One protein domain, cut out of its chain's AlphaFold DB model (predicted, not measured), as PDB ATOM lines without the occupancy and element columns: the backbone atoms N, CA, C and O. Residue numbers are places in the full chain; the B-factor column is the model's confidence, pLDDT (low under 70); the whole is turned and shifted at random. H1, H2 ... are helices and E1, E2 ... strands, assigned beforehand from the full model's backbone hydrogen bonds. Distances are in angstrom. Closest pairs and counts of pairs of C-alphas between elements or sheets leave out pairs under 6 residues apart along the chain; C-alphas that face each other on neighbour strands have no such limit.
ATOM      1  N   HIS A   2     -57.136 -17.462 -30.068       31.64
ATOM      2  CA  HIS A   2     -56.277 -18.356 -29.281       31.64
ATOM      3  C   HIS A   2     -54.953 -17.665 -28.941       31.64
ATOM      4  O   HIS A   2     -54.327 -17.055 -29.802       31.64
ATOM      5  N   THR A   3     -54.579 -17.771 -27.670       41.94
ATOM      6  CA  THR A   3     -53.454 -17.112 -27.001       41.94
ATOM      7  C   THR A   3     -52.105 -17.718 -27.373       41.94
ATOM      8  O   THR A   3     -51.948 -18.938 -27.355       41.94
ATOM      9  N   VAL A   4     -51.102 -16.868 -27.607       44.41
ATOM     10  CA  VAL A   4     -49.692 -17.271 -27.544       44.41
ATOM     11  C   VAL A   4     -49.207 -17.036 -26.118       44.41
ATOM     12  O   VAL A   4     -49.104 -15.895 -25.674       44.41
ATOM     13  N   LEU A   5     -48.933 -18.115 -25.384       48.41
ATOM     14  CA  LEU A   5     -48.285 -18.021 -24.079       48.41
ATOM     15  C   LEU A   5     -46.809 -17.675 -24.298       48.41
ATOM     16  O   LEU A   5     -46.027 -18.501 -24.771       48.41
ATOM     17  N   LEU A   6     -46.422 -16.445 -23.967       53.81
ATOM     18  CA  LEU A   6     -45.016 -16.098 -23.797       53.81
ATOM     19  C   LEU A   6     -44.499 -16.802 -22.539       53.81
ATOM     20  O   LEU A   6     -45.118 -16.733 -21.480       53.81
ATOM     21  N   SER A   7     -43.357 -17.486 -22.646       53.38
ATOM     22  CA  SER A   7     -42.718 -18.141 -21.501       53.38
ATOM     23  C   SER A   7     -42.516 -17.144 -20.354       53.38
ATOM     24  O   SER A   7     -41.984 -16.055 -20.590       53.38
ATOM     25  N   THR A   8     -42.833 -17.534 -19.119       52.78
ATOM     26  CA  THR A   8     -42.710 -16.702 -17.904       52.78
ATOM     27  C   THR A   8     -41.321 -16.068 -17.742       52.78
ATOM     28  O   THR A   8     -41.205 -14.931 -17.291       52.78
ATOM     29  N   VAL A   9     -40.267 -16.759 -18.193       54.72
ATOM     30  CA  VAL A   9     -38.870 -16.279 -18.197       54.72
ATOM     31  C   VAL A   9     -38.691 -15.011 -19.046       54.72
ATOM     32  O   VAL A   9     -37.931 -14.118 -18.686       54.72
ATOM     33  N   LYS A  10     -39.430 -14.877 -20.154       62.19
ATOM     34  CA  LYS A  10     -39.342 -13.713 -21.050       62.19
ATOM     35  C   LYS A  10     -40.125 -12.508 -20.562       62.19
ATOM     36  O   LYS A  10     -39.743 -11.384 -20.861       62.19
ATOM     37  N   VAL A  11     -41.170 -12.741 -19.776       64.62
ATOM     38  CA  VAL A  11     -41.903 -11.670 -19.089       64.62
ATOM     39  C   VAL A  11     -41.036 -11.068 -17.976       64.62
ATOM     40  O   VAL A  11     -41.069  -9.863 -17.763       64.62
ATOM     41  N   GLN A  12     -40.196 -11.874 -17.311       68.81
ATOM     42  CA  GLN A  12     -39.284 -11.392 -16.264       68.81
ATOM     43  C   GLN A  12     -38.218 -10.404 -16.763       68.81
ATOM     44  O   GLN A  12     -37.854  -9.505 -16.011       68.81
ATOM     45  N   LEU A  13     -37.770 -10.518 -18.019       76.12
ATOM     46  CA  LEU A  13     -36.745  -9.647 -18.625       76.12
ATOM     47  C   LEU A  13     -37.139  -8.162 -18.709       76.12
ATOM     48  O   LEU A  13     -36.262  -7.312 -18.858       76.12
ATOM     49  N   PHE A  14     -38.437  -7.864 -18.641       84.12
ATOM     50  CA  PHE A  14     -38.977  -6.517 -18.830       84.12
ATOM     51  C   PHE A  14     -39.787  -6.015 -17.629       84.12
ATOM     52  O   PHE A  14     -40.454  -4.991 -17.735       84.12
ATOM     53  N   LYS A  15     -39.745  -6.717 -16.486       80.81
ATOM     54  CA  LYS A  15     -40.496  -6.337 -15.273       80.81
ATOM     55  C   LYS A  15     -40.069  -4.996 -14.680       80.81
ATOM     56  O   LYS A  15     -40.832  -4.399 -13.931       80.81
ATOM     57  N   ASP A  16     -38.850  -4.563 -14.974       88.31
ATOM     58  CA  ASP A  16     -38.267  -3.302 -14.523       88.31
ATOM     59  C   ASP A  16     -38.650  -2.105 -15.407       88.31
ATOM     60  O   ASP A  16     -38.323  -0.970 -15.069       88.31
ATOM     61  N   LEU A  17     -39.335  -2.336 -16.533       90.12
ATOM     62  CA  LEU A  17     -39.729  -1.278 -17.459       90.12
ATOM     63  C   LEU A  17     -41.189  -0.854 -17.246       90.12
ATOM     64  O   LEU A  17     -42.055  -1.712 -17.057       90.12
ATOM     65  N   PRO A  18     -41.500   0.449 -17.370       92.81
ATOM     66  CA  PRO A  18     -42.878   0.913 -17.448       92.81
ATOM     67  C   PRO A  18     -43.447   0.551 -18.827       92.81
ATOM     68  O   PRO A  18     -43.243   1.271 -19.807       92.81
ATOM     69  N   LEU A  19     -44.099  -0.607 -18.925       92.44
ATOM     70  CA  LEU A  19     -44.705  -1.083 -20.169       92.44
ATOM     71  C   LEU A  19     -45.954  -0.270 -20.520       92.44
ATOM     72  O   LEU A  19     -46.692   0.153 -19.635       92.44
ATOM     73  N   ALA A  20     -46.216  -0.100 -21.817       91.75
ATOM     74  CA  ALA A  20     -47.430   0.570 -22.292       91.75
ATOM     75  C   ALA A  20     -48.714  -0.224 -21.987       91.75
ATOM     76  O   ALA A  20     -49.802   0.341 -21.918       91.75
ATOM     77  N   ASP A  21     -48.585  -1.540 -21.803       88.12
ATOM     78  CA  ASP A  21     -49.659  -2.431 -21.377       88.12
ATOM     79  C   ASP A  21     -49.368  -2.957 -19.965       88.12
ATOM     80  O   ASP A  21     -48.482  -3.789 -19.765       88.12
ATOM     81  N   ASN A  22     -50.143  -2.493 -18.981       85.50
ATOM     82  CA  ASN A  22     -50.039  -2.938 -17.585       85.50
ATOM     83  C   ASN A  22     -50.403  -4.422 -17.404       85.50
ATOM     84  O   ASN A  22     -50.005  -5.045 -16.420       85.50
ATOM     85  N   SER A  23     -51.159  -4.988 -18.344       85.38
ATOM     86  CA  SER A  23     -51.545  -6.399 -18.399       85.38
ATOM     87  C   SER A  23     -50.705  -7.196 -19.402       85.38
ATOM     88  O   SER A  23     -51.153  -8.225 -19.902       85.38
ATOM     89  N   PHE A  24     -49.476  -6.751 -19.689       82.50
ATOM     90  CA  PHE A  24     -48.591  -7.396 -20.656       82.50
ATOM     91  C   PHE A  24     -48.514  -8.924 -20.475       82.50
ATOM     92  O   PHE A  24     -48.351  -9.441 -19.369       82.50
ATOM     93  N   ALA A  25     -48.592  -9.646 -21.598       77.06
ATOM     94  CA  ALA A  25     -48.663 -11.110 -21.690       77.06
ATOM     95  C   ALA A  25     -49.949 -11.757 -21.129       77.06
ATOM     96  O   ALA A  25     -50.065 -12.987 -21.151       77.06
ATOM     97  N   VAL A  26     -50.941 -10.964 -20.713       81.94
ATOM     98  CA  VAL A  26     -52.301 -11.422 -20.412       81.94
ATOM     99  C   VAL A  26     -53.217 -11.056 -21.587       81.94
ATOM    100  O   VAL A  26     -53.282  -9.894 -21.981       81.94
ATOM    101  N   PRO A  27     -53.938 -12.017 -22.189       76.38
ATOM    102  CA  PRO A  27     -54.896 -11.713 -23.247       76.38
ATOM    103  C   PRO A  27     -55.991 -10.754 -22.771       76.38
ATOM    104  O   PRO A  27     -56.635 -11.001 -21.754       76.38
ATOM    105  N   GLY A  28     -56.251  -9.705 -23.551       77.38
ATOM    106  CA  GLY A  28     -57.255  -8.689 -23.247       77.38
ATOM    107  C   GLY A  28     -57.963  -8.166 -24.496       77.38
ATOM    108  O   GLY A  28     -57.620  -8.506 -25.630       77.38
ATOM    109  N   LYS A  29     -58.988  -7.337 -24.285       80.12
ATOM    110  CA  LYS A  29     -59.697  -6.652 -25.372       80.12
ATOM    111  C   LYS A  29     -58.817  -5.535 -25.943       80.12
ATOM    112  O   LYS A  29     -58.257  -4.751 -25.186       80.12
ATOM    113  N   ILE A  30     -58.764  -5.415 -27.270       79.75
ATOM    114  CA  ILE A  30     -58.113  -4.282 -27.945       79.75
ATOM    115  C   ILE A  30     -58.918  -3.008 -27.653       79.75
ATOM    116  O   ILE A  30     -60.115  -2.951 -27.941       79.75
ATOM    117  N   GLN A  31     -58.265  -2.000 -27.071       79.56
ATOM    118  CA  GLN A  31     -58.897  -0.731 -26.688       79.56
ATOM    119  C   GLN A  31     -58.923   0.294 -27.830       79.56
ATOM    120  O   GLN A  31     -59.826   1.123 -27.885       79.56
ATOM    121  N   GLY A  32     -57.972   0.219 -28.763       82.44
ATOM    122  CA  GLY A  32     -57.880   1.115 -29.911       82.44
ATOM    123  C   GLY A  32     -56.803   0.669 -30.897       82.44
ATOM    124  O   GLY A  32     -55.965  -0.173 -30.571       82.44
ATOM    125  N   LEU A  33     -56.841   1.226 -32.108       86.50
ATOM    126  CA  LEU A  33     -55.834   1.016 -33.149       86.50
ATOM    127  C   LEU A  33     -55.114   2.336 -33.424       86.50
ATOM    128  O   LEU A  33     -55.751   3.380 -33.548       86.50
ATOM    129  N   ILE A  34     -53.790   2.276 -33.541       85.56
ATOM    130  CA  ILE A  34     -52.946   3.428 -33.863       85.56
ATOM    131  C   ILE A  34     -52.520   3.304 -35.323       85.56
ATOM    132  O   ILE A  34     -51.935   2.296 -35.723       85.56
ATOM    133  N   GLY A  35     -52.819   4.327 -36.123       85.00
ATOM    134  CA  GLY A  35     -52.426   4.365 -37.529       85.00
ATOM    135  C   GLY A  35     -50.906   4.436 -37.703       85.00
ATOM    136  O   GLY A  35     -50.215   5.116 -36.945       85.00
ATOM    137  N   GLY A  36     -50.378   3.785 -38.744       87.69
ATOM    138  CA  GLY A  36     -48.935   3.748 -39.018       87.69
ATOM    139  C   GLY A  36     -48.298   5.129 -39.221       87.69
ATOM    140  O   GLY A  36     -47.146   5.324 -38.856       87.69
ATOM    141  N   ALA A  37     -49.061   6.113 -39.708       89.94
ATOM    142  CA  ALA A  37     -48.602   7.498 -39.839       89.94
ATOM    143  C   ALA A  37     -48.276   8.162 -38.487       89.94
ATOM    144  O   ALA A  37     -47.453   9.070 -38.440       89.94
ATOM    145  N   LEU A  38     -48.889   7.704 -37.388       88.88
ATOM    146  CA  LEU A  38     -48.625   8.218 -36.042       88.88
ATOM    147  C   LEU A  38     -47.421   7.540 -35.379       88.88
ATOM    148  O   LEU A  38     -46.826   8.112 -34.470       88.88
ATOM    149  N   TYR A  39     -47.034   6.347 -35.840       87.62
ATOM    150  CA  TYR A  39     -45.973   5.544 -35.228       87.62
ATOM    151  C   TYR A  39     -44.642   6.302 -35.038       87.62
ATOM    152  O   TYR A  39     -44.106   6.238 -33.931       87.62
ATOM    153  N   PRO A  40     -44.125   7.081 -36.016       89.31
ATOM    154  CA  PRO A  40     -42.872   7.820 -35.838       89.31
ATOM    155  C   PRO A  40     -42.921   8.862 -34.713       89.31
ATOM    156  O   PRO A  40     -41.904   9.111 -34.077       89.31
ATOM    157  N   TYR A  41     -44.096   9.440 -34.447       93.50
ATOM    158  CA  TYR A  41     -44.288  10.466 -33.416       93.50
ATOM    159  C   TYR A  41     -44.408   9.884 -32.004       93.50
ATOM    160  O   TYR A  41     -44.295  10.616 -31.024       93.50
ATOM    161  N   LEU A  42     -44.651   8.576 -31.888       93.38
ATOM    162  CA  LEU A  42     -44.735   7.894 -30.598       93.38
ATOM    163  C   LEU A  42     -43.369   7.434 -30.095       93.38
ATOM    164  O   LEU A  42     -43.218   7.239 -28.894       93.38
ATOM    165  N   LEU A  43     -42.396   7.229 -30.985       94.12
ATOM    166  CA  LEU A  43     -41.092   6.674 -30.634       94.12
ATOM    167  C   LEU A  43     -40.240   7.672 -29.847       94.12
ATOM    168  O   LEU A  43     -40.045   8.815 -30.255       94.12
ATOM    169  N   LEU A  44     -39.665   7.192 -28.748       95.19
ATOM    170  CA  LEU A  44     -38.712   7.927 -27.926       95.19
ATOM    171  C   LEU A  44     -37.332   7.249 -27.961       95.19
ATOM    172  O   LEU A  44     -37.227   6.042 -28.208       95.19
ATOM    173  N   PRO A  45     -36.248   7.989 -27.668       94.31
ATOM    174  CA  PRO A  45     -34.943   7.384 -27.424       94.31
ATOM    175  C   PRO A  45     -34.989   6.364 -26.270       94.31
ATOM    176  O   PRO A  45     -35.770   6.507 -25.330       94.31
ATOM    177  N   GLY A  46     -34.114   5.351 -26.316       89.69
ATOM    178  CA  GLY A  46     -33.973   4.366 -25.229       89.69
ATOM    179  C   GLY A  46     -34.428   2.946 -25.570       89.69
ATOM    180  O   GLY A  46     -35.082   2.291 -24.772       89.69
ATOM    181  N   THR A  47     -34.085   2.434 -26.753       91.06
ATOM    182  CA  THR A  47     -34.369   1.032 -27.103       91.06
ATOM    183  C   THR A  47     -33.530   0.060 -26.268       91.06
ATOM    184  O   THR A  47     -32.300   0.147 -26.274       91.06
ATOM    185  N   ARG A  48     -34.170  -0.932 -25.636       89.56
ATOM    186  CA  ARG A  48     -33.484  -2.007 -24.901       89.56
ATOM    187  C   ARG A  48     -33.540  -3.313 -25.683       89.56
ATOM    188  O   ARG A  48     -34.608  -3.876 -25.917       89.56
ATOM    189  N   LYS A  49     -32.372  -3.821 -26.070       87.06
ATOM    190  CA  LYS A  49     -32.227  -5.118 -26.743       87.06
ATOM    191  C   LYS A  49     -31.904  -6.189 -25.704       87.06
ATOM    192  O   LYS A  49     -31.051  -5.961 -24.855       87.06
ATOM    193  N   THR A  50     -32.566  -7.343 -25.774       78.25
ATOM    194  CA  THR A  50     -32.281  -8.462 -24.856       78.25
ATOM    195  C   THR A  50     -31.171  -9.378 -25.369       78.25
ATOM    196  O   THR A  50     -30.298  -9.772 -24.605       78.25
ATOM    197  N   SER A  51     -31.172  -9.698 -26.662       78.75
ATOM    198  CA  SER A  51     -30.116 -10.459 -27.338       78.75
ATOM    199  C   SER A  51     -30.127 -10.168 -28.842       78.75
ATOM    200  O   SER A  51     -31.047  -9.519 -29.346       78.75
ATOM    201  N   SER A  52     -29.118 -10.648 -29.575       75.12
ATOM    202  CA  SER A  52     -28.962 -10.412 -31.021       75.12
ATOM    203  C   SER A  52     -30.156 -10.869 -31.872       75.12
ATOM    204  O   SER A  52     -30.365 -10.337 -32.956       75.12
ATOM    205  N   ASN A  53     -30.963 -11.814 -31.381       75.44
ATOM    206  CA  ASN A  53     -32.149 -12.336 -32.069       75.44
ATOM    207  C   ASN A  53     -33.362 -12.461 -31.122       75.44
ATOM    208  O   ASN A  53     -34.234 -13.305 -31.330       75.44
ATOM    209  N   GLY A  54     -33.376 -11.673 -30.044       77.94
ATOM    210  CA  GLY A  54     -34.412 -11.687 -29.013       77.94
ATOM    211  C   GLY A  54     -35.427 -10.549 -29.147       77.94
ATOM    212  O   GLY A  54     -35.313  -9.707 -30.042       77.94
ATOM    213  N   PRO A  55     -36.420 -10.502 -28.245       85.75
ATOM    214  CA  PRO A  55     -37.354  -9.391 -28.177       85.75
ATOM    215  C   PRO A  55     -36.642  -8.082 -27.806       85.75
ATOM    216  O   PRO A  55     -35.624  -8.060 -27.105       85.75
ATOM    217  N   ILE A  56     -37.206  -6.979 -28.271       89.50
ATOM    218  CA  ILE A  56     -36.706  -5.621 -28.091       89.50
ATOM    219  C   ILE A  56     -37.804  -4.809 -27.411       89.50
ATOM    220  O   ILE A  56     -38.963  -4.892 -27.814       89.50
ATOM    221  N   ALA A  57     -37.438  -4.016 -26.409       92.00
ATOM    222  CA  ALA A  57     -38.325  -3.021 -25.826       92.00
ATOM    223  C   ALA A  57     -38.072  -1.665 -26.496       92.00
ATOM    224  O   ALA A  57     -36.957  -1.134 -26.434       92.00
ATOM    225  N   LEU A  58     -39.091  -1.121 -27.157       93.88
ATOM    226  CA  LEU A  58     -39.064   0.216 -27.745       93.88
ATOM    227  C   LEU A  58     -39.718   1.194 -26.779       93.88
ATOM    228  O   LEU A  58     -40.831   0.948 -26.320       93.88
ATOM    229  N   ASN A  59     -39.029   2.291 -26.486       95.75
ATOM    230  CA  ASN A  59     -39.580   3.356 -25.665       95.75
ATOM    231  C   ASN A  59     -40.564   4.185 -26.498       95.75
ATOM    232  O   ASN A  59     -40.237   4.593 -27.615       95.75
ATOM    233  N   THR A  60     -41.756   4.433 -25.963       95.38
ATOM    234  CA  THR A  60     -42.766   5.268 -26.615       95.38
ATOM    235  C   THR A  60     -43.407   6.225 -25.620       95.38
ATOM    236  O   THR A  60     -43.293   6.033 -24.411       95.38
ATOM    237  N   THR A  61     -44.131   7.229 -26.111       95.00
ATOM    238  CA  THR A  61     -44.912   8.150 -25.265       95.00
ATOM    239  C   THR A  61     -45.986   7.454 -24.422       95.00
ATOM    240  O   THR A  61     -46.420   8.014 -23.420       95.00
ATOM    241  N   LEU A  62     -46.393   6.232 -24.788       92.88
ATOM    242  CA  LEU A  62     -47.357   5.417 -24.043       92.88
ATOM    243  C   LEU A  62     -46.692   4.477 -23.024       92.88
ATOM    244  O   LEU A  62     -47.397   3.804 -22.283       92.88
ATOM    245  N   GLY A  63     -45.357   4.407 -22.990       93.69
ATOM    246  CA  GLY A  63     -44.582   3.403 -22.257       93.69
ATOM    247  C   GLY A  63     -43.816   2.466 -23.193       93.69
ATOM    248  O   GLY A  63     -43.841   2.605 -24.419       93.69
ATOM    249  N   TYR A  64     -43.104   1.493 -22.629       94.06
ATOM    250  CA  TYR A  64     -42.330   0.536 -23.415       94.06
ATOM    251  C   TYR A  64     -43.233  -0.496 -24.095       94.06
ATOM    252  O   TYR A  64     -44.051  -1.149 -23.445       94.06
ATOM    253  N   ILE A  65     -43.044  -0.693 -25.399       91.94
ATOM    254  CA  ILE A  65     -43.682  -1.772 -26.164       91.94
ATOM    255  C   ILE A  65     -42.661  -2.868 -26.470       91.94
ATOM    256  O   ILE A  65     -41.511  -2.579 -26.800       91.94
ATOM    257  N   ILE A  66     -43.072  -4.133 -26.377       89.56
ATOM    258  CA  ILE A  66     -42.208  -5.280 -26.677       89.56
ATOM    259  C   ILE A  66     -42.476  -5.759 -28.103       89.56
ATOM    260  O   ILE A  66     -43.606  -6.078 -28.461       89.56
ATOM    261  N   THR A  67     -41.425  -5.825 -28.915       85.38
ATOM    262  CA  THR A  67     -41.477  -6.243 -30.321       85.38
ATOM    263  C   THR A  67     -40.339  -7.208 -30.655       85.38
ATOM    264  O   THR A  67     -39.444  -7.447 -29.846       85.38
ATOM    265  N   GLY A  68     -40.339  -7.766 -31.861       81.06
ATOM    266  CA  GLY A  68     -39.298  -8.670 -32.340       81.06
ATOM    267  C   GLY A  68     -39.564 -10.142 -32.026       81.06
ATOM    268  O   GLY A  68     -40.659 -10.545 -31.635       81.06
ATOM    269  N   LYS A  69     -38.552 -10.979 -32.268       73.94
ATOM    270  CA  LYS A  69     -38.712 -12.435 -32.221       73.94
ATOM    271  C   LYS A  69     -38.822 -12.929 -30.783       73.94
ATOM    272  O   LYS A  69     -37.891 -12.820 -29.987       73.94
ATOM    273  N   ALA A  70     -39.938 -13.575 -30.478       68.25
ATOM    274  CA  ALA A  70     -40.081 -14.387 -29.285       68.25
ATOM    275  C   ALA A  70     -39.837 -15.858 -29.656       68.25
ATOM    276  O   ALA A  70     -40.737 -16.533 -30.136       68.25
ATOM    277  N   ASN A  71     -38.620 -16.378 -29.442       58.66
ATOM    278  CA  ASN A  71     -38.376 -17.821 -29.621       58.66
ATOM    279  C   ASN A  71     -39.348 -18.623 -28.730       58.66
ATOM    280  O   ASN A  71     -39.401 -18.390 -27.520       58.66
ATOM    281  N   HIS A  72     -40.136 -19.525 -29.303       55.94
ATOM    282  CA  HIS A  72     -41.044 -20.364 -28.526       55.94
ATOM    283  C   HIS A  72     -40.249 -21.316 -27.623       55.94
ATOM    284  O   HIS A  72     -39.292 -21.945 -28.068       55.94
ATOM    285  N   CYS A  73     -40.647 -21.431 -26.355       52.31
ATOM    286  CA  CYS A  73     -40.185 -22.507 -25.485       52.31
ATOM    287  C   CYS A  73     -41.107 -23.717 -25.671       52.31
ATOM    288  O   CYS A  73     -42.103 -23.819 -24.962       52.31
ATOM    289  N   SER A  74     -40.788 -24.591 -26.626       46.75
ATOM    290  CA  SER A  74     -40.991 -26.048 -26.528       46.75
ATOM    291  C   SER A  74     -40.563 -26.737 -27.826       46.75
ATOM    292  O   SER A  74     -41.065 -26.441 -28.908       46.75
ATOM    293  N   GLU A  75     -39.661 -27.707 -27.706       50.44
ATOM    294  CA  GLU A  75     -39.184 -28.578 -28.792       50.44
ATOM    295  C   GLU A  75     -40.243 -29.598 -29.271       50.44
ATOM    296  O   GLU A  75     -39.916 -30.544 -29.977       50.44
ATOM    297  N   THR A  76     -41.526 -29.440 -28.920       50.31
ATOM    298  CA  THR A  76     -42.550 -30.473 -29.180       50.31
ATOM    299  C   THR A  76     -43.935 -29.968 -29.585       50.31
ATOM    300  O   THR A  76     -44.855 -30.776 -29.690       50.31
ATOM    301  N   SER A  77     -44.143 -28.679 -29.880       52.69
ATOM    302  CA  SER A  77     -45.462 -28.221 -30.349       52.69
ATOM    303  C   SER A  77     -45.394 -27.583 -31.732       52.69
ATOM    304  O   SER A  77     -44.672 -26.610 -31.937       52.69
ATOM    305  N   SER A  78     -46.157 -28.162 -32.662       52.78
ATOM    306  CA  SER A  78     -46.381 -27.705 -34.036       52.78
ATOM    307  C   SER A  78     -46.419 -26.174 -34.126       52.78
ATOM    308  O   SER A  78     -47.195 -25.538 -33.409       52.78
ATOM    309  N   GLN A  79     -45.561 -25.583 -34.969       54.03
ATOM    310  CA  GLN A  79     -45.489 -24.136 -35.188       54.03
ATOM    311  C   GLN A  79     -46.852 -23.631 -35.677       54.03
ATOM    312  O   GLN A  79     -47.211 -23.778 -36.844       54.03
ATOM    313  N   LYS A  80     -47.648 -23.056 -34.775       56.16
ATOM    314  CA  LYS A  80     -48.937 -22.461 -35.126       56.16
ATOM    315  C   LYS A  80     -48.700 -21.042 -35.623       56.16
ATOM    316  O   LYS A  80     -48.512 -20.126 -34.824       56.16
ATOM    317  N   THR A  81     -48.739 -20.853 -36.937       53.88
ATOM    318  CA  THR A  81     -48.850 -19.522 -37.542       53.88
ATOM    319  C   THR A  81     -50.201 -18.929 -37.155       53.88
ATOM    320  O   THR A  81     -51.249 -19.460 -37.523       53.88
ATOM    321  N   PHE A  82     -50.193 -17.847 -36.377       57.41
ATOM    322  CA  PHE A  82     -51.413 -17.135 -36.010       57.41
ATOM    323  C   PHE A  82     -51.647 -15.973 -36.974       57.41
ATOM    324  O   PHE A  82     -50.814 -15.077 -37.088       57.41
ATOM    325  N   CYS A  83     -52.805 -15.970 -37.629       50.75
ATOM    326  CA  CYS A  83     -53.320 -14.806 -38.333       50.75
ATOM    327  C   CYS A  83     -54.425 -14.179 -37.475       50.75
ATOM    328  O   CYS A  83     -55.440 -14.820 -37.184       50.75
ATOM    329  N   GLY A  84     -54.221 -12.934 -37.047       54.09
ATOM    330  CA  GLY A  84     -55.237 -12.154 -36.354       54.09
ATOM    331  C   GLY A  84     -56.306 -11.694 -37.336       54.09
ATOM    332  O   GLY A  84     -56.228 -10.589 -37.856       54.09
ATOM    333  N   PHE A  85     -57.313 -12.526 -37.591       50.28
ATOM    334  CA  PHE A  85     -58.498 -12.076 -38.312       50.28
ATOM    335  C   PHE A  85     -59.334 -11.184 -37.393       50.28
ATOM    336  O   PHE A  85     -59.805 -11.629 -36.340       50.28
ATOM    337  N   ILE A  86     -59.544  -9.932 -37.801       56.78
ATOM    338  CA  ILE A  86     -60.565  -9.069 -37.205       56.78
ATOM    339  C   ILE A  86     -61.918  -9.670 -37.595       56.78
ATOM    340  O   ILE A  86     -62.457  -9.403 -38.666       56.78
ATOM    341  N   LYS A  87     -62.464 -10.541 -36.742       50.84
ATOM    342  CA  LYS A  87     -63.868 -10.944 -36.840       50.84
ATOM    343  C   LYS A  87     -64.708  -9.768 -36.357       50.84
ATOM    344  O   LYS A  87     -64.958  -9.640 -35.160       50.84
ATOM    345  N   ASN A  88     -65.153  -8.925 -37.283       54.41
ATOM    346  CA  ASN A  88     -66.284  -8.056 -36.997       54.41
ATOM    347  C   ASN A  88     -67.497  -8.968 -36.773       54.41
ATOM    348  O   ASN A  88     -67.925  -9.676 -37.675       54.41
ATOM    349  N   GLN A  89     -68.031  -8.979 -35.550       58.50
ATOM    350  CA  GLN A  89     -69.303  -9.637 -35.202       58.50
ATOM    351  C   GLN A  89     -70.524  -8.949 -35.843       58.50
ATOM    352  O   GLN A  89     -71.662  -9.222 -35.479       58.50
ATOM    353  N   THR A  90     -70.296  -8.021 -36.763       61.22
ATOM    354  CA  THR A  90     -71.326  -7.265 -37.461       61.22
ATOM    355  C   THR A  90     -71.680  -7.997 -38.753       61.22
ATOM    356  O   THR A  90     -70.787  -8.548 -39.398       61.22
ATOM    357  N   SER A  91     -72.964  -8.036 -39.128       77.69
ATOM    358  CA  SER A  91     -73.361  -8.615 -40.414       77.69
ATOM    359  C   SER A  91     -72.644  -7.889 -41.556       77.69
ATOM    360  O   SER A  91     -72.297  -6.709 -41.444       77.69
ATOM    361  N   LEU A  92     -72.405  -8.608 -42.656       78.25
ATOM    362  CA  LEU A  92     -71.772  -8.048 -43.852       78.25
ATOM    363  C   LEU A  92     -72.504  -6.782 -44.323       78.25
ATOM    364  O   LEU A  92     -71.865  -5.798 -44.672       78.25
ATOM    365  N   GLU A  93     -73.832  -6.784 -44.236       81.50
ATOM    366  CA  GLU A  93     -74.693  -5.643 -44.553       81.50
ATOM    367  C   GLU A  93     -74.338  -4.400 -43.732       81.50
ATOM    368  O   GLU A  93     -74.090  -3.341 -44.303       81.50
ATOM    369  N   THR A  94     -74.211  -4.516 -42.405       81.19
ATOM    370  CA  THR A  94     -73.828  -3.369 -41.567       81.19
ATOM    371  C   THR A  94     -72.394  -2.908 -41.837       81.19
ATOM    372  O   THR A  94     -72.092  -1.726 -41.696       81.19
ATOM    373  N   LEU A  95     -71.488  -3.821 -42.202       81.38
ATOM    374  CA  LEU A  95     -70.116  -3.454 -42.554       81.38
ATOM    375  C   LEU A  95     -70.084  -2.633 -43.848       81.38
ATOM    376  O   LEU A  95     -69.434  -1.593 -43.890       81.38
ATOM    377  N   VAL A  96     -70.800  -3.094 -44.875       83.12
ATOM    378  CA  VAL A  96     -70.924  -2.402 -46.163       83.12
ATOM    379  C   VAL A  96     -71.602  -1.050 -45.969       83.12
ATOM    380  O   VAL A  96     -71.100  -0.050 -46.470       83.12
ATOM    381  N   GLN A  97     -72.670  -0.987 -45.172       85.19
ATOM    382  CA  GLN A  97     -73.331   0.271 -44.830       85.19
ATOM    383  C   GLN A  97     -72.355   1.262 -44.178       85.19
ATOM    384  O   GLN A  97     -72.209   2.380 -44.654       85.19
ATOM    385  N   LYS A  98     -71.633   0.847 -43.130       80.12
ATOM    386  CA  LYS A  98     -70.667   1.718 -42.440       80.12
ATOM    387  C   LYS A  98     -69.487   2.120 -43.312       80.12
ATOM    388  O   LYS A  98     -68.906   3.176 -43.089       80.12
ATOM    389  N   PHE A  99     -69.079   1.262 -44.240       82.50
ATOM    390  CA  PHE A  99     -68.044   1.604 -45.205       82.50
ATOM    391  C   PHE A  99     -68.512   2.771 -46.077       82.50
ATOM    392  O   PHE A  99     -67.828   3.788 -46.127       82.50
ATOM    393  N   TRP A 100     -69.714   2.673 -46.652       81.06
ATOM    394  CA  TRP A 100     -70.299   3.754 -47.444       81.06
ATOM    395  C   TRP A 100     -70.550   5.019 -46.623       81.06
ATOM    396  O   TRP A 100     -70.200   6.088 -47.086       81.06
ATOM    397  N   GLU A 101     -71.035   4.915 -45.383       81.50
ATOM    398  CA  GLU A 101     -71.229   6.076 -44.495       81.50
ATOM    399  C   GLU A 101     -69.925   6.814 -44.139       81.50
ATOM    400  O   GLU A 101     -69.961   8.009 -43.851       81.50
ATOM    401  N   ASN A 102     -68.786   6.111 -44.089       74.56
ATOM    402  CA  ASN A 102     -67.485   6.716 -43.777       74.56
ATOM    403  C   ASN A 102     -66.770   7.264 -45.019       74.56
ATOM    404  O   ASN A 102     -66.038   8.242 -44.898       74.56
ATOM    405  N   GLU A 103     -66.955   6.632 -46.181       70.25
ATOM    406  CA  GLU A 103     -66.457   7.130 -47.471       70.25
ATOM    407  C   GLU A 103     -67.354   8.236 -48.045       70.25
ATOM    408  O   GLU A 103     -66.896   9.029 -48.868       70.25
ATOM    409  N   ASP A 104     -68.608   8.333 -47.592       70.62
ATOM    410  CA  ASP A 104     -69.465   9.474 -47.882       70.62
ATOM    411  C   ASP A 104     -68.856  10.719 -47.239       70.62
ATOM    412  O   ASP A 104     -68.952  10.986 -46.034       70.62
ATOM    413  N   ILE A 105     -68.214  11.520 -48.082       61.69
ATOM    414  CA  ILE A 105     -67.857  12.889 -47.755       61.69
ATOM    415  C   ILE A 105     -69.185  13.570 -47.449       61.69
ATOM    416  O   ILE A 105     -69.966  13.818 -48.362       61.69
ATOM    417  N   LYS A 106     -69.465  13.848 -46.168       57.75
ATOM    418  CA  LYS A 106     -70.637  14.634 -45.768       57.75
ATOM    419  C   LYS A 106     -70.608  15.928 -46.562       57.75
ATOM    420  O   LYS A 106     -69.832  16.830 -46.243       57.75
ATOM    421  N   SER A 107     -71.418  15.979 -47.612       54.91
ATOM    422  CA  SER A 107     -71.447  17.079 -48.553       54.91
ATOM    423  C   SER A 107     -71.788  18.338 -47.772       54.91
ATOM    424  O   SER A 107     -72.934  18.566 -47.388       54.91
TER     425      SER A 107
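This is residues 2 to 107 of the 184 residues of the protein "uncharacterized protein LOC113473016" of Diaphorina citri (UniProt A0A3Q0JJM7). Little regular structure: a body of long loops gathered about one antiparallel strand hairpin, E1 and E2, from which a tail, residues 85 to 107 with helix H3, sticks out. The 106 printed residues run H1, H2, E1, E2, H3, mixed in class, with 36 in named elements. The whole is loose, radius of gyration of the C-alphas 18.2 A, spanning 53 by 38 by 23 A.

Find C-alpha 8 at (-42.710, -16.702, -17.904), where H1, residues 8 to 12, begins. Next come H2, 36 to 42, E1, 55 to 60, 15.7 A, and E2, 63 to 68, 16.6 A. H3, 92 to 103, 16.5 A, ends at (-66.457, 7.130, -47.471).

In the hairpin, find N 58 and O 65 within hydrogen-bond range, 2.8 A. The closest C-alphas of H2 and E1, Leu 42 and Thr 60, are 5.2 A apart. H1 is apart from both strands. H1 and H3 have every O i to N i+4 pair within range; H2 has 1 of 3, and 3 of 4 O i to N i+3.

The farthest C-alphas, Glu 75 and Ser 107, are 59.3 A apart. The printed part has no cut; the E1 to E2 link is tight, the others long. The model's pLDDT is under 70 at residues 2 to 12, 70 to 90 and 105 to 107.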